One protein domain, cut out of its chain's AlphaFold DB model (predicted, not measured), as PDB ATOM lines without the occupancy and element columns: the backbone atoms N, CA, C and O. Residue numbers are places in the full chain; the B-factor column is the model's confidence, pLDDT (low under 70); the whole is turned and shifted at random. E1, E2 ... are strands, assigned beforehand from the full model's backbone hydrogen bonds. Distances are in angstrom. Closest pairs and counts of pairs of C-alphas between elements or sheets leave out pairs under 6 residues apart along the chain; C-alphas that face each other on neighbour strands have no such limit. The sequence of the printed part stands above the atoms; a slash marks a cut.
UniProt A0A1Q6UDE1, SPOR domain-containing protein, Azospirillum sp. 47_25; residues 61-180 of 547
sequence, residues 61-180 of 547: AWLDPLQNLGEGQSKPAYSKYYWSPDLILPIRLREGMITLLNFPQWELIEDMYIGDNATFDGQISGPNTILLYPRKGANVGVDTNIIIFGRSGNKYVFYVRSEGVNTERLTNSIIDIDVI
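This is residues 61 to 180 of the 547 residues of the protein "SPOR domain-containing protein" of Azospirillum sp. 47_25 (UniProt A0A1Q6UDE1). Two strongly twisted sheets face each other as a sandwich, with their strands running nearly in line: a six-stranded layer, E1, E2, E10, E4, E7 and E6, and a smaller, curled layer, E3, E9, E8 and E5. The chain passes back and forth between the two layers six times, and the first stretch of the printed part, residues 61 to 72, holds no named element. The printed part has 120 residues with no named helix and ten named strands, E1 to E10 in order; the class is all strand. Both sheets are mixed, in the orders E1, E2, E10, E4, E7, E6 and E3, E9, E8, E5. The whole is compact, with a radius of gyration of the C-alphas of 13.8 A and spans of 40 by 31 by 25 A.

E1, residues 73 to 75, begins at C-alpha 73 (213.637, 202.833, 93.663). E2 is residues 78 to 83, 16.0 A long, and E3 is residues 88 to 94, 19.5 A. E4, residues 99 to 102, is followed by E5, residues 109 to 114. E6, residues 120 to 126, measures 19.2 A and E7, residues 129 to 134, 17.2 A. E8, residues 143 to 150, measures 22.9 A. E9, residues 155 to 163, is the longest strand at 25.2 A and begins at C-alpha 155 (199.804, 185.399, 98.183). E10, residues 174 to 179, is 16.6 A long and ends at C-alpha 179 (210.502, 187.338, 100.906).

In the larger sheet, E1 and E2 form a hairpin, with N 78 and O 75 3.0 A apart. E2 and E10 are parallel at 21 degrees, with N 83 and O 178 at 2.8 A. E10 and E4 are parallel at 26 degrees, with N 175 and O 100 at 2.8 A. E4 and E7 are antiparallel, with N 101 and O 130 at 2.8 A. E7 and the edge strand E6 form a hairpin, with N 131 and O 123 at 2.8 A. In the other sheet, E3 and E9 are parallel, with N 91 and O 159 at 2.8 A. E8 and E9 form a hairpin, with N 158 and O 146 at 2.8 A. E8 and the edge strand E5 are antiparallel at 163 degrees, with N 113 and O 147 at 2.8 A. The parts of the sheets that face each other are 8.6 A centre to centre, and their strands stand at 7 degrees. Between the sheets, the closest C-alphas of E3 and E7 are those of Leu 93 and Tyr 133, 6.3 A apart. E1 and E9 are apart.

The two farthest C-alphas, those of Leu 63 and Gly 153, are 41.8 A apart. The printed part has no cut and no long link. Mean pLDDT of the printed part is 85.1, with residues 136 to 139 and 180 under 70.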
ATOM      1  N   ALA A  61     211.570 212.676  82.926       78.69
ATOM      2  CA  ALA A  61     212.262 212.054  84.059       78.69
ATOM      3  C   ALA A  61     213.518 211.243  83.662       78.69
ATOM      4  O   ALA A  61     214.416 211.070  84.479       78.69
ATOM      5  N   TRP A  62     213.619 210.772  82.410       81.56
ATOM      6  CA  TRP A  62     214.813 210.083  81.902       81.56
ATOM      7  C   TRP A  62     215.966 211.016  81.501       81.56
ATOM      8  O   TRP A  62     217.059 210.519  81.237       81.56
ATOM      9  N   LEU A  63     215.756 212.339  81.463       81.88
ATOM     10  CA  LEU A  63     216.831 213.315  81.230       81.88
ATOM     11  C   LEU A  63     217.746 213.450  82.456       81.88
ATOM     12  O   LEU A  63     218.956 213.576  82.296       81.88
ATOM     13  N   ASP A  64     217.182 213.356  83.664       83.56
ATOM     14  CA  ASP A  64     217.941 213.148  84.902       83.56
ATOM     15  C   ASP A  64     217.329 211.987  85.710       83.56
ATOM     16  O   ASP A  64     216.473 212.194  86.578       83.56
ATOM     17  N   PRO A  65     217.739 210.743  85.427       82.31
ATOM     18  CA  PRO A  65     217.126 209.569  86.029       82.31
ATOM     19  C   PRO A  65     217.537 209.338  87.494       82.31
ATOM     20  O   PRO A  65     216.936 208.497  88.161       82.31
ATOM     21  N   LEU A  66     218.557 210.044  88.003       84.81
ATOM     22  CA  LEU A  66     219.011 209.921  89.393       84.81
ATOM     23  C   LEU A  66     218.291 210.910  90.316       84.81
ATOM     24  O   LEU A  66     217.980 210.553  91.449       84.81
ATOM     25  N   GLN A  67     217.972 212.116  89.837       83.56
ATOM     26  CA  GLN A  67     217.134 213.058  90.587       83.56
ATOM     27  C   GLN A  67     215.652 212.655  90.557       83.56
ATOM     28  O   GLN A  67     214.955 212.774  91.564       83.56
ATOM     29  N   ASN A  68     215.179 212.094  89.440       84.31
ATOM     30  CA  ASN A  68     213.771 211.735  89.246       84.31
ATOM     31  C   ASN A  68     213.411 210.306  89.696       84.31
ATOM     32  O   ASN A  68     212.419 209.735  89.233       84.31
ATOM     33  N   LEU A  69     214.187 209.710  90.610       85.56
ATOM     34  CA  LEU A  69     213.899 208.384  91.164       85.56
ATOM     35  C   LEU A  69     212.486 208.321  91.759       85.56
ATOM     36  O   LEU A  69     212.048 209.202  92.510       85.56
ATOM     37  N   GLY A  70     211.770 207.246  91.436       80.44
ATOM     38  CA  GLY A  70     210.491 206.949  92.058       80.44
ATOM     39  C   GLY A  70     210.648 206.459  93.504       80.44
ATOM     40  O   GLY A  70     211.644 205.845  93.869       80.44
ATOM     41  N   GLU A  71     209.617 206.659  94.328       76.56
ATOM     42  CA  GLU A  71     209.473 206.013  95.646       76.56
ATOM     43  C   GLU A  71     209.817 204.511  95.600       76.56
ATOM     44  O   GLU A  71     209.357 203.794  94.712       76.56
ATOM     45  N   GLY A  72     210.648 204.033  96.530       71.00
ATOM     46  CA  GLY A  72     211.084 202.632  96.564       71.00
ATOM     47  C   GLY A  72     212.038 202.208  95.435       71.00
ATOM     48  O   GLY A  72     212.275 201.009  95.273       71.00
ATOM     49  N   GLN A  73     212.581 203.133  94.636       83.81
ATOM     50  CA  GLN A  73     213.637 202.833  93.663       83.81
ATOM     51  C   GLN A  73     215.022 203.106  94.248       83.81
ATOM     52  O   GLN A  73     215.286 204.177  94.788       83.81
ATOM     53  N   SER A  74     215.924 202.134  94.112       79.62
ATOM     54  CA  SER A  74     217.345 202.274  94.482       79.62
ATOM     55  C   SER A  74     218.242 202.584  93.282       79.62
ATOM     56  O   SER A  74     219.393 202.985  93.449       79.62
ATOM     57  N   LYS A  75     217.721 202.385  92.066       88.06
ATOM     58  CA  LYS A  75     218.341 202.697  90.775       88.06
ATOM     59  C   LYS A  75     217.232 203.113  89.796       88.06
ATOM     60  O   LYS A  75     216.085 202.717  90.013       88.06
ATOM     61  N   PRO A  76     217.541 203.847  88.713       86.44
ATOM     62  CA  PRO A  76     216.553 204.269  87.723       86.44
ATOM     63  C   PRO A  76     215.617 203.144  87.268       86.44
ATOM     64  O   PRO A  76     216.077 202.124  86.756       86.44
ATOM     65  N   ALA A  77     214.310 203.331  87.479       86.38
ATOM     66  CA  ALA A  77     213.247 202.387  87.120       86.38
ATOM     67  C   ALA A  77     213.373 200.960  87.714       86.38
ATOM     68  O   ALA A  77     212.682 200.041  87.264       86.38
ATOM     69  N   TYR A  78     214.206 200.770  88.741       91.62
ATOM     70  CA  TYR A  78     214.405 199.500  89.441       91.62
ATOM     71  C   TYR A  78     213.992 199.618  90.911       91.62
ATOM     72  O   TYR A  78     214.568 200.403  91.672       91.62
ATOM     73  N   SER A  79     213.028 198.794  91.315       90.31
ATOM     74  CA  SER A  79     212.605 198.649  92.710       90.31
ATOM     75  C   SER A  79     212.937 197.262  93.239       90.31
ATOM     76  O   SER A  79     212.822 196.268  92.525       90.31
ATOM     77  N   LYS A  80     213.293 197.200  94.522       90.94
ATOM     78  CA  LYS A  80     213.339 195.950  95.275       90.94
ATOM     79  C   LYS A  80     212.315 196.034  96.399       90.94
ATOM     80  O   LYS A  80     212.420 196.927  97.240       90.94
ATOM     81  N   TYR A  81     211.356 195.117  96.413       89.69
ATOM     82  CA  TYR A  81     210.368 195.005  97.478       89.69
ATOM     83  C   TYR A  81     210.689 193.842  98.405       89.69
ATOM     84  O   TYR A  81     211.181 192.801  97.979       89.69
ATOM     85  N   TYR A  82     210.377 194.046  99.678       88.50
ATOM     86  CA  TYR A  82     210.426 193.024 100.707       88.50
ATOM     87  C   TYR A  82     208.991 192.654 101.063       88.50
ATOM     88  O   TYR A  82     208.262 193.495 101.581       88.50
ATOM     89  N   TRP A  83     208.569 191.440 100.724       86.19
ATOM     90  CA  TRP A  83     207.210 190.963 100.947       86.19
ATOM     91  C   TRP A  83     207.061 190.296 102.317       86.19
ATOM     92  O   TRP A  83     207.948 189.570 102.776       86.19
ATOM     93  N   SER A  84     205.893 190.513 102.915       80.00
ATOM     94  CA  SER A  84     205.322 189.755 104.024       80.00
ATOM     95  C   SER A  84     203.810 189.588 103.772       80.00
ATOM     96  O   SER A  84     203.248 190.363 102.993       80.00
ATOM     97  N   PRO A  85     203.125 188.613 104.406       77.19
ATOM     98  CA  PRO A  85     201.723 188.296 104.102       77.19
ATOM     99  C   PRO A  85     200.731 189.461 104.229       77.19
ATOM    100  O   PRO A  85     199.741 189.493 103.506       77.19
ATOM    101  N   ASP A  86     201.012 190.419 105.115       77.19
ATOM    102  CA  ASP A  86     200.132 191.556 105.417       77.19
ATOM    103  C   ASP A  86     200.422 192.803 104.554       77.19
ATOM    104  O   ASP A  86     199.792 193.847 104.734       77.19
ATOM    105  N   LEU A  87     201.398 192.735 103.638       82.81
ATOM    106  CA  LEU A  87     201.883 193.891 102.884       82.81
ATOM    107  C   LEU A  87     201.318 193.952 101.457       82.81
ATOM    108  O   LEU A  87     201.511 193.044 100.648       82.81
ATOM    109  N   ILE A  88     200.711 195.093 101.119       87.44
ATOM    110  CA  ILE A  88     200.343 195.450  99.744       87.44
ATOM    111  C   ILE A  88     201.512 196.200  99.098       87.44
ATOM    112  O   ILE A  88     201.991 197.202  99.632       87.44
ATOM    113  N   LEU A  89     201.967 195.727  97.938       90.25
ATOM    114  CA  LEU A  89     203.127 196.274  97.237       90.25
ATOM    115  C   LEU A  89     202.703 197.270  96.136       90.25
ATOM    116  O   LEU A  89     202.018 196.867  95.193       90.25
ATOM    117  N   PRO A  90     203.083 198.561  96.210       91.69
ATOM    118  CA  PRO A  90     202.717 199.546  95.196       91.69
ATOM    119  C   PRO A  90     203.574 199.398  93.929       91.69
ATOM    120  O   PRO A  90     204.790 199.271  94.010       91.69
ATOM    121  N   ILE A  91     202.958 199.472  92.751       91.75
ATOM    122  CA  ILE A  91     203.615 199.385  91.442       91.75
ATOM    123  C   ILE A  91     203.140 200.534  90.552       91.75
ATOM    124  O   ILE A  91     201.942 200.782  90.418       91.75
ATOM    125  N   ARG A  92     204.086 201.203  89.883       90.75
ATOM    126  CA  ARG A  92     203.796 202.188  88.832       90.75
ATOM    127  C   ARG A  92     204.178 201.634  87.478       90.75
ATOM    128  O   ARG A  92     205.366 201.519  87.172       90.75
ATOM    129  N   LEU A  93     203.174 201.343  86.667       90.44
ATOM    130  CA  LEU A  93     203.356 200.996  85.266       90.44
ATOM    131  C   LEU A  93     203.314 202.268  84.416       90.44
ATOM    132  O   LEU A  93     202.655 203.239  84.787       90.44
ATOM    133  N   ARG A  94     203.977 202.262  83.258       88.25
ATOM    134  CA  ARG A  94     203.900 203.362  82.288       88.25
ATOM    135  C   ARG A  94     203.117 202.948  81.054       88.25
ATOM    136  O   ARG A  94     203.274 201.831  80.565       88.25
ATOM    137  N   GLU A  95     202.307 203.863  80.530       82.12
ATOM    138  CA  GLU A  95     201.629 203.667  79.248       82.12
ATOM    139  C   GLU A  95     202.627 203.279  78.136       82.12
ATOM    140  O   GLU A  95     203.686 203.892  77.971       82.12
ATOM    141  N   GLY A  96     202.317 202.220  77.386       78.88
ATOM    142  CA  GLY A  96     203.178 201.730  76.305       78.88
ATOM    143  C   GLY A  96     204.513 201.104  76.743       78.88
ATOM    144  O   GLY A  96     205.357 200.859  75.882       78.88
ATOM    145  N   MET A  97     204.718 200.827  78.035       84.94
ATOM    146  CA  MET A  97     205.881 200.093  78.548       84.94
ATOM    147  C   MET A  97     205.463 198.826  79.300       84.94
ATOM    148  O   MET A  97     204.357 198.729  79.827       84.94
ATOM    149  N   ILE A  98     206.381 197.861  79.354       89.12
ATOM    150  CA  ILE A  98     206.228 196.605  80.091       89.12
ATOM    151  C   ILE A  98     207.138 196.644  81.318       89.12
ATOM    152  O   ILE A  98     208.308 197.019  81.212       89.12
ATOM    153  N   THR A  99     206.608 196.218  82.459       92.50
ATOM    154  CA  THR A  99     207.333 196.079  83.722       92.50
ATOM    155  C   THR A  99     207.540 194.598  84.028       92.50
ATOM    156  O   THR A  99     206.590 193.815  84.017       92.50
ATOM    157  N   LEU A 100     208.784 194.209  84.306       93.88
ATOM    158  CA  LEU A 100     209.156 192.853  84.711       93.88
ATOM    159  C   LEU A 100     209.103 192.720  86.237       93.88
ATOM    160  O   LEU A 100     209.772 193.473  86.944       93.88
ATOM    161  N   LEU A 101     208.355 191.739  86.734       94.06
ATOM    162  CA  LEU A 101     208.322 191.318  88.132       94.06
ATOM    163  C   LEU A 101     209.061 189.984  88.266       94.06
ATOM    164  O   LEU A 101     208.681 188.996  87.633       94.06
ATOM    165  N   ASN A 102     210.080 189.950  89.120       93.44
ATOM    166  CA  ASN A 102     210.849 188.760  89.459       93.44
ATOM    167  C   ASN A 102     210.532 188.333  90.896       93.44
ATOM    168  O   ASN A 102     210.776 189.081  91.842       93.44
ATOM    169  N   PHE A 103     210.035 187.113  91.058       91.75
ATOM    170  CA  PHE A 103     209.831 186.464  92.351       91.75
ATOM    171  C   PHE A 103     211.088 185.672  92.757       91.75
ATOM    172  O   PHE A 103     211.937 185.391  91.896       91.75
ATOM    173  N   PRO A 104     211.238 185.274  94.037       85.88
ATOM    174  CA  PRO A 104     212.339 184.418  94.467       85.88
ATOM    175  C   PRO A 104     212.455 183.155  93.605       85.88
ATOM    176  O   PRO A 104     211.460 182.609  93.142       85.88
ATOM    177  N   GLN A 105     213.671 182.647  93.401       79.38
ATOM    178  CA  GLN A 105     213.917 181.541  92.454       79.38
ATOM    179  C   GLN A 105     213.269 180.200  92.851       79.38
ATOM    180  O   GLN A 105     213.243 179.275  92.040       79.38
ATOM    181  N   TRP A 106     212.807 180.082  94.097       76.38
ATOM    182  CA  TRP A 106     212.062 178.939  94.628       76.38
ATOM    183  C   TRP A 106     210.539 179.131  94.556       76.38
ATOM    184  O   TRP A 106     209.802 178.164  94.730       76.38
ATOM    185  N   GLU A 107     210.066 180.353  94.306       79.44
ATOM    186  CA  GLU A 107     208.648 180.658  94.156       79.44
ATOM    187  C   GLU A 107     208.201 180.285  92.740       79.44
ATOM    188  O   GLU A 107     208.819 180.690  91.755       79.44
ATOM    189  N   LEU A 108     207.130 179.503  92.636       82.75
ATOM    190  CA  LEU A 108     206.569 179.078  91.355       82.75
ATOM    191  C   LEU A 108     205.166 179.651  91.237       82.75
ATOM    192  O   LEU A 108     204.299 179.306  92.034       82.75
ATOM    193  N   ILE A 109     204.935 180.507  90.249       83.00
ATOM    194  CA  ILE A 109     203.635 181.150  90.051       83.00
ATOM    195  C   ILE A 109     202.641 180.109  89.534       83.00
ATOM    196  O   ILE A 109     202.879 179.460  88.512       83.00
ATOM    197  N   GLU A 110     201.525 179.965  90.236       80.44
ATOM    198  CA  GLU A 110     200.410 179.110  89.835       80.44
ATOM    199  C   GLU A 110     199.405 179.912  89.006       80.44
ATOM    200  O   GLU A 110     199.170 179.596  87.840       80.44
ATOM    201  N   ASP A 111     198.898 181.005  89.579       81.31
ATOM    202  CA  ASP A 111     197.802 181.798  89.028       81.31
ATOM    203  C   ASP A 111     197.975 183.297  89.319       81.31
ATOM    204  O   ASP A 111     198.523 183.695  90.350       81.31
ATOM    205  N   MET A 112     197.442 184.142  88.435       89.94
ATOM    206  CA  MET A 112     197.380 185.596  88.590       89.94
ATOM    207  C   MET A 112     195.967 186.115  88.311       89.94
ATOM    208  O   MET A 112     195.328 185.711  87.343       89.94
ATOM    209  N   TYR A 113     195.491 187.044  89.133       89.38
ATOM    210  CA  TYR A 113     194.187 187.691  89.007       89.38
ATOM    211  C   TYR A 113     194.378 189.204  88.892       89.38
ATOM    212  O   TYR A 113     195.052 189.801  89.731       89.38
ATOM    213  N   ILE A 114     193.785 189.814  87.866       90.38
ATOM    214  CA  ILE A 114     193.797 191.264  87.619       90.38
ATOM    215  C   ILE A 114     192.376 191.799  87.817       90.38
ATOM    216  O   ILE A 114     191.433 191.247  87.246       90.38
ATOM    217  N   GLY A 115     192.227 192.857  88.623       85.75
ATOM    218  CA  GLY A 115     190.927 193.460  88.932       85.75
ATOM    219  C   GLY A 115     190.280 194.178  87.742       85.75
ATOM    220  O   GLY A 115     189.104 193.951  87.470       85.75
ATOM    221  N   ASP A 116     191.045 195.005  87.019       85.44
ATOM    222  CA  ASP A 116     190.598 195.698  85.803       85.44
ATOM    223  C   ASP A 116     191.447 195.335  84.574       85.44
ATOM    224  O   ASP A 116     192.436 195.983  84.226       85.44
ATOM    225  N   ASN A 117     190.997 194.304  83.873       83.31
ATOM    226  CA  ASN A 117     191.506 193.869  82.581       83.31
ATOM    227  C   ASN A 117     191.067 194.770  81.410       83.31
ATOM    228  O   ASN A 117     191.495 194.555  80.281       83.31
ATOM    229  N   ALA A 118     190.211 195.781  81.600       82.69
ATOM    230  CA  ALA A 118     189.967 196.739  80.521       82.69
ATOM    231  C   ALA A 118     191.186 197.658  80.320       82.69
ATOM    232  O   ALA A 118     191.479 198.066  79.192       82.69
ATOM    233  N   THR A 119     191.914 197.956  81.401       84.81
ATOM    234  CA  THR A 119     193.038 198.903  81.406       84.81
ATOM    235  C   THR A 119     194.400 198.257  81.658       84.81
ATOM    236  O   THR A 119     195.397 198.759  81.139       84.81
ATOM    237  N   PHE A 120     194.466 197.120  82.353       89.88
ATOM    238  CA  PHE A 120     195.701 196.373  82.605       89.88
ATOM    239  C   PHE A 120     195.689 194.994  81.939       89.88
ATOM    240  O   PHE A 120     194.641 194.460  81.588       89.88
ATOM    241  N   ASP A 121     196.872 194.431  81.720       88.31
ATOM    242  CA  ASP A 121     197.068 193.062  81.240       88.31
ATOM    243  C   ASP A 121     198.413 192.535  81.762       88.31
ATOM    244  O   ASP A 121     199.262 193.288  82.262       88.31
ATOM    245  N   GLY A 122     198.624 191.230  81.654       88.25
ATOM    246  CA  GLY A 122     199.859 190.609  82.097       88.25
ATOM    247  C   GLY A 122     200.083 189.217  81.533       88.25
ATOM    248  O   GLY A 122     199.182 188.553  81.029       88.25
ATOM    249  N   GLN A 123     201.320 188.750  81.633       88.00
ATOM    250  CA  GLN A 123     201.706 187.417  81.192       88.00
ATOM    251  C   GLN A 123     202.721 186.810  82.156       88.00
ATOM    252  O   GLN A 123     203.723 187.432  82.500       88.00
ATOM    253  N   ILE A 124     202.500 185.553  82.533       85.69
ATOM    254  CA  ILE A 124     203.494 184.748  83.244       85.69
ATOM    255  C   ILE A 124     204.546 184.312  82.214       85.69
ATOM    256  O   ILE A 124     204.303 183.440  81.378       85.69
ATOM    257  N   SER A 125     205.698 184.987  82.224       80.25
ATOM    258  CA  SER A 125     206.768 184.816  81.228       80.25
ATOM    259  C   SER A 125     207.747 183.696  81.585       80.25
ATOM    260  O   SER A 125     208.542 183.289  80.738       80.25
ATOM    261  N   GLY A 126     207.719 183.218  82.824       76.94
ATOM    262  CA  GLY A 126     208.576 182.151  83.318       76.94
ATOM    263  C   GLY A 126     208.075 181.622  84.663       76.94
ATOM    264  O   GLY A 126     207.080 182.123  85.185       76.94
ATOM    265  N   PRO A 127     208.748 180.617  85.250       78.25
ATOM    266  CA  PRO A 127     208.269 179.953  86.465       78.25
ATOM    267  C   PRO A 127     208.097 180.904  87.658       78.25
ATOM    268  O   PRO A 127     207.169 180.739  88.442       78.25
ATOM    269  N   ASN A 128     208.970 181.910  87.755       84.94
ATOM    270  CA  ASN A 128     209.025 182.910  88.820       84.94
ATOM    271  C   ASN A 128     208.996 184.355  88.272       84.94
ATOM    272  O   ASN A 128     209.452 185.273  88.953       84.94
ATOM    273  N   THR A 129     208.536 184.577  87.031       89.62
ATOM    274  CA  THR A 129     208.567 185.904  86.389       89.62
ATOM    275  C   THR A 129     207.264 186.273  85.685       89.62
ATOM    276  O   THR A 129     206.651 185.465  84.982       89.62
ATOM    277  N   ILE A 130     206.854 187.531  85.852       92.00
ATOM    278  CA  ILE A 130     205.622 188.099  85.291       92.00
ATOM    279  C   ILE A 130     205.957 189.388  84.547       92.00
ATOM    280  O   ILE A 130     206.743 190.207  85.017       92.00
ATOM    281  N   LEU A 131     205.340 189.575  83.388       92.69
ATOM    282  CA  LEU A 131     205.304 190.836  82.660       92.69
ATOM    283  C   LEU A 131     203.950 191.493  82.930       92.69
ATOM    284  O   LEU A 131     202.920 190.866  82.694       92.69
ATOM    285  N   LEU A 132     203.950 192.735  83.409       92.56
ATOM    286  CA  LEU A 132     202.749 193.548  83.619       92.56
ATOM    287  C   LEU A 132     202.811 194.801  82.748       92.56
ATOM    288  O   LEU A 132     203.871 195.418  82.626       92.56
ATOM    289  N   TYR A 133     201.687 195.187  82.147       91.38
ATOM    290  CA  TYR A 133     201.609 196.380  81.304       91.38
ATOM    291  C   TYR A 133     200.181 196.949  81.240       91.38
ATOM    292  O   TYR A 133     199.209 196.194  81.305       91.38
ATOM    293  N   PRO A 134     200.009 198.273  81.074       88.88
ATOM    294  CA  PRO A 134     198.719 198.844  80.710       88.88
ATOM    295  C   PRO A 134     198.375 198.461  79.266       88.88
ATOM    296  O   PRO A 134     199.242 198.470  78.384       88.88
ATOM    297  N   ARG A 135     197.104 198.158  78.991       84.38
ATOM    298  CA  ARG A 135     196.620 197.872  77.634       84.38
ATOM    299  C   ARG A 135     196.791 199.093  76.727       84.38
ATOM    300  O   ARG A 135     196.744 200.245  77.159       84.38
ATOM    301  N   LYS A 136     196.967 198.856  75.425       69.50
ATOM    302  CA  LYS A 136     197.077 199.936  74.434       69.50
ATOM    303  C   LYS A 136     195.779 200.753  74.400       69.50
ATOM    304  O   LYS A 136     194.736 200.220  74.039       69.50
ATOM    305  N   GLY A 137     195.872 202.046  74.709       65.00
ATOM    306  CA  GLY A 137     194.709 202.935  74.809       65.00
ATOM    307  C   GLY A 137     194.006 202.902  76.170       65.00
ATOM    308  O   GLY A 137     192.936 203.489  76.296       65.00
ATOM    309  N   ALA A 138     194.589 202.246  77.181       63.50
ATOM    310  CA  ALA A 138     194.167 202.410  78.566       63.50
ATOM    311  C   ALA A 138     194.323 203.871  79.011       63.50
ATOM    312  O   ALA A 138     195.251 204.567  78.593       63.50
ATOM    313  N   ASN A 139     193.428 204.322  79.887       68.44
ATOM    314  CA  ASN A 139     193.522 205.652  80.474       68.44
ATOM    315  C   ASN A 139     194.772 205.754  81.369       68.44
ATOM    316  O   ASN A 139     195.132 204.815  82.081       68.44
ATOM    317  N   VAL A 140     195.417 206.917  81.357       77.62
ATOM    318  CA  VAL A 140     196.455 207.278  82.332       77.62
ATOM    319  C   VAL A 140     195.794 207.668  83.653       77.62
ATOM    320  O   VAL A 140     194.769 208.348  83.646       77.62
ATOM    321  N   GLY A 141     196.397 207.289  84.783       78.94
ATOM    322  CA  GLY A 141     195.906 207.653  86.113       78.94
ATOM    323  C   GLY A 141     194.776 206.761  86.626       78.94
ATOM    324  O   GLY A 141     194.024 207.197  87.494       78.94
ATOM    325  N   VAL A 142     194.653 205.539  86.100       84.75
ATOM    326  CA  VAL A 142     193.780 204.496  86.660       84.75
ATOM    327  C   VAL A 142     194.586 203.524  87.513       84.75
ATOM    328  O   VAL A 142     195.802 203.381  87.339       84.75
ATOM    329  N   ASP A 143     193.901 202.846  88.422       89.81
ATOM    330  CA  ASP A 143     194.457 201.890  89.363       89.81
ATOM    331  C   ASP A 143     193.713 200.547  89.347       89.81
ATOM    332  O   ASP A 143     192.563 200.431  88.927       89.81
ATOM    333  N   THR A 144     194.405 199.498  89.779       91.44
ATOM    334  CA  THR A 144     193.837 198.168  89.982       91.44
ATOM    335  C   THR A 144     194.602 197.416  91.066       91.44
ATOM    336  O   THR A 144     195.763 197.712  91.359       91.44
ATOM    337  N   ASN A 145     193.977 196.391  91.638       91.31
ATOM    338  CA  ASN A 145     194.687 195.362  92.380       91.31
ATOM    339  C   ASN A 145     195.104 194.214  91.446       91.31
ATOM    340  O   ASN A 145     194.362 193.812  90.547       91.31
ATOM    341  N   ILE A 146     196.279 193.642  91.703       92.56
ATOM    342  CA  ILE A 146     196.708 192.369  91.111       92.56
ATOM    343  C   ILE A 146     197.058 191.412  92.246       92.56
ATOM    344  O   ILE A 146     197.776 191.781  93.175       92.56
ATOM    345  N   ILE A 147     196.536 190.187  92.186       91.00
ATOM    346  CA  ILE A 147     196.758 189.143  93.190       91.00
ATOM    347  C   ILE A 147     197.426 187.954  92.505       91.00
ATOM    348  O   ILE A 147     196.889 187.401  91.547       91.00
ATOM    349  N   ILE A 148     198.596 187.561  92.997       91.31
ATOM    350  CA  ILE A 148     199.405 186.475  92.439       91.31
ATOM    351  C   ILE A 148     199.559 185.374  93.484       91.31
ATOM    352  O   ILE A 148     199.954 185.627  94.624       91.31
ATOM    353  N   PHE A 149     199.239 184.148  93.079       84.56
ATOM    354  CA  PHE A 149     199.315 182.949  93.902       84.56
ATOM    355  C   PHE A 149     200.576 182.162  93.550       84.56
ATOM    356  O   PHE A 149     200.769 181.740  92.406       84.56
ATOM    357  N   GLY A 150     201.440 181.977  94.545       79.75
ATOM    358  CA  GLY A 150     202.581 181.079  94.467       79.75
ATOM    359  C   GLY A 150     202.208 179.668  94.919       79.75
ATOM    360  O   GLY A 150     201.470 179.493  95.888       79.75
ATOM    361  N   ARG A 151     202.786 178.650  94.276       74.12
ATOM    362  CA  ARG A 151     202.690 177.233  94.670       74.12
ATOM    363  C   ARG A 151     203.249 176.969  96.077       74.12
ATOM    364  O   ARG A 151     202.941 175.942  96.673       74.12
ATOM    365  N   SER A 152     204.052 177.884  96.624       73.56
ATOM    366  CA  SER A 152     204.450 177.886  98.039       73.56
ATOM    367  C   SER A 152     203.278 178.087  99.015       73.56
ATOM    368  O   SER A 152     203.431 177.833 100.208       73.56
ATOM    369  N   GLY A 153     202.128 178.570  98.531       77.38
ATOM    370  CA  GLY A 153     201.014 179.072  99.336       77.38
ATOM    371  C   GLY A 153     201.066 180.584  99.598       77.38
ATOM    372  O   GLY A 153     200.090 181.140 100.109       77.38
ATOM    373  N   ASN A 154     202.162 181.263  99.232       82.75
ATOM    374  CA  ASN A 154     202.291 182.715  99.356       82.75
ATOM    375  C   ASN A 154     201.326 183.448  98.413       82.75
ATOM    376  O   ASN A 154     201.095 183.038  97.271       82.75
ATOM    377  N   LYS A 155     200.780 184.567  98.896       88.25
ATOM    378  CA  LYS A 155     199.804 185.399  98.183       88.25
ATOM    379  C   LYS A 155     200.336 186.819  98.101       88.25
ATOM    380  O   LYS A 155     200.428 187.512  99.111       88.25
ATOM    381  N   TYR A 156     200.684 187.246  96.900       91.31
ATOM    382  CA  TYR A 156     201.281 188.550  96.658       91.31
ATOM    383  C   TYR A 156     200.202 189.506  96.156       91.31
ATOM    384  O   TYR A 156     199.608 189.268  95.104       91.31
ATOM    385  N   VAL A 157     199.932 190.567  96.918       92.12
ATOM    386  CA  VAL A 157     198.928 191.584  96.582       92.12
ATOM    387  C   VAL A 157     199.639 192.866  96.169       92.12
ATOM    388  O   VAL A 157     200.425 193.430  96.929       92.12
ATOM    389  N   PHE A 158     199.341 193.335  94.963       94.12
ATOM    390  CA  PHE A 158     199.909 194.547  94.393       94.12
ATOM    391  C   PHE A 158     198.827 195.598  94.194       94.12
ATOM    392  O   PHE A 158     197.756 195.297  93.666       94.12
ATOM    393  N   TYR A 159     199.138 196.834  94.571       93.88
ATOM    394  CA  TYR A 159     198.388 198.015  94.157       93.88
ATOM    395  C   TYR A 159     199.089 198.604  92.936       93.88
ATOM    396  O   TYR A 159     200.241 199.021  93.026       93.88
ATOM    397  N   VAL A 160     198.427 198.606  91.785       92.75
ATOM    398  CA  VAL A 160     199.041 198.916  90.493       92.75
ATOM    399  C   VAL A 160     198.376 200.152  89.910       92.75
ATOM    400  O   VAL A 160     197.159 200.177  89.784       92.75
ATOM    401  N   ARG A 161     199.157 201.168  89.526       90.88
ATOM    402  CA  ARG A 161     198.644 202.377  88.856       90.88
ATOM    403  C   ARG A 161     199.324 202.634  87.515       90.88
ATOM    404  O   ARG A 161     200.524 202.379  87.377       90.88
ATOM    405  N   SER A 162     198.573 203.152  86.543       88.69
ATOM    406  CA  SER A 162     199.109 203.611  85.260       88.69
ATOM    407  C   SER A 162     199.558 205.072  85.357       88.69
ATOM    408  O   SER A 162     198.817 205.945  85.807       88.69
ATOM    409  N   GLU A 163     200.776 205.363  84.909       86.94
ATOM    410  CA  GLU A 163     201.281 206.729  84.763       86.94
ATOM    411  C   GLU A 163     201.609 207.037  83.299       86.94
ATOM    412  O   GLU A 163     202.030 206.170  82.525       86.94
ATOM    413  N   GLY A 164     201.386 208.293  82.914       82.12
ATOM    414  CA  GLY A 164     201.608 208.767  81.554       82.12
ATOM    415  C   GLY A 164     203.029 209.268  81.331       82.12
ATOM    416  O   GLY A 164     203.793 209.464  82.276       82.12
ATOM    417  N   VAL A 165     203.378 209.555  80.080       77.44
ATOM    418  CA  VAL A 165     204.723 210.031  79.701       77.44
ATOM    419  C   VAL A 165     205.150 211.334  80.395       77.44
ATOM    420  O   VAL A 165     206.343 211.584  80.524       77.44
ATOM    421  N   ASN A 166     204.203 212.128  80.901       78.12
ATOM    422  CA  ASN A 166     204.463 213.403  81.580       78.12
ATOM    423  C   ASN A 166     204.750 213.278  83.091       78.12
ATOM    424  O   ASN A 166     204.911 214.299  83.751       78.12
ATOM    425  N   THR A 167     204.791 212.067  83.663       81.69
ATOM    426  CA  THR A 167     205.077 211.890  85.099       81.69
ATOM    427  C   THR A 167     206.524 212.268  85.447       81.69
ATOM    428  O   THR A 167     207.483 211.797  84.821       81.69
ATOM    429  N   GLU A 168     206.674 213.124  86.462       82.62
ATOM    430  CA  GLU A 168     207.956 213.665  86.945       82.62
ATOM    431  C   GLU A 168     208.874 212.591  87.542       82.62
ATOM    432  O   GLU A 168     210.082 212.786  87.625       82.62
ATOM    433  N   ARG A 169     208.318 211.449  87.969       84.75
ATOM    434  CA  ARG A 169     209.058 210.363  88.623       84.75
ATOM    435  C   ARG A 169     209.193 209.156  87.710       84.75
ATOM    436  O   ARG A 169     208.278 208.807  86.976       84.75
ATOM    437  N   LEU A 170     210.317 208.455  87.795       88.62
ATOM    438  CA  LEU A 170     210.503 207.209  87.061       88.62
ATOM    439  C   LEU A 170     209.502 206.139  87.520       88.62
ATOM    440  O   LEU A 170     209.426 205.775  88.696       88.62
ATOM    441  N   THR A 171     208.770 205.594  86.556       90.25
ATOM    442  CA  THR A 171     207.920 204.409  86.704       90.25
ATOM    443  C   THR A 171     208.778 203.154  86.853       90.25
ATOM    444  O   THR A 171     209.986 203.181  86.616       90.25
ATOM    445  N   ASN A 172     208.183 202.038  87.260       91.38
ATOM    446  CA  ASN A 172     208.910 200.787  87.427       91.38
ATOM    447  C   ASN A 172     209.088 200.074  86.077       91.38
ATOM    448  O   ASN A 172     208.116 199.847  85.364       91.38
ATOM    449  N   SER A 173     210.316 199.670  85.751       90.38
ATOM    450  CA  SER A 173     210.630 198.787  84.615       90.38
ATOM    451  C   SER A 173     211.017 197.383  85.082       90.38
ATOM    452  O   SER A 173     210.670 196.403  84.431       90.38
ATOM    453  N   ILE A 174     211.718 197.277  86.216       92.38
ATOM    454  CA  ILE A 174     212.096 196.003  86.841       92.38
ATOM    455  C   ILE A 174     211.772 196.070  88.336       92.38
ATOM    456  O   ILE A 174     212.054 197.071  89.002       92.38
ATOM    457  N   ILE A 175     211.174 195.001  88.849       93.25
ATOM    458  CA  ILE A 175     210.804 194.828  90.248       93.25
ATOM    459  C   ILE A 175     211.306 193.463  90.708       93.25
ATOM    460  O   ILE A 175     210.834 192.440  90.218       93.25
ATOM    461  N   ASP A 176     212.220 193.449  91.674       93.06
ATOM    462  CA  ASP A 176     212.627 192.221  92.358       93.06
ATOM    463  C   ASP A 176     211.889 192.108  93.695       93.06
ATOM    464  O   ASP A 176     211.900 193.042  94.502       93.06
ATOM    465  N   ILE A 177     211.260 190.962  93.937       90.00
ATOM    466  CA  ILE A 177     210.561 190.648  95.182       90.00
ATOM    467  C   ILE A 177     211.428 189.690  95.989       90.00
ATOM    468  O   ILE A 177     211.826 188.625  95.515       90.00
ATOM    469  N   ASP A 178     211.706 190.082  97.223       86.50
ATOM    470  CA  ASP A 178     212.417 189.294  98.217       86.50
ATOM    471  C   ASP A 178     211.447 188.985  99.358       86.50
ATOM    472  O   ASP A 178     210.689 189.858  99.782       86.50
ATOM    473  N   VAL A 179     211.420 187.747  99.835       78.69
ATOM    474  CA  VAL A 179     210.502 187.338 100.906       78.69
ATOM    475  C   VAL A 179     211.251 187.459 102.220       78.69
ATOM    476  O   VAL A 179     212.276 186.807 102.408       78.69
ATOM    477  N   ILE A 180     210.756 188.303 103.126       69.25
ATOM    478  CA  ILE A 180     211.277 188.314 104.491       69.25
ATOM    479  C   ILE A 180     210.703 187.087 105.193       69.25
ATOM    480  O   ILE A 180     209.511 187.044 105.499       69.25
TER     481      ILE A 180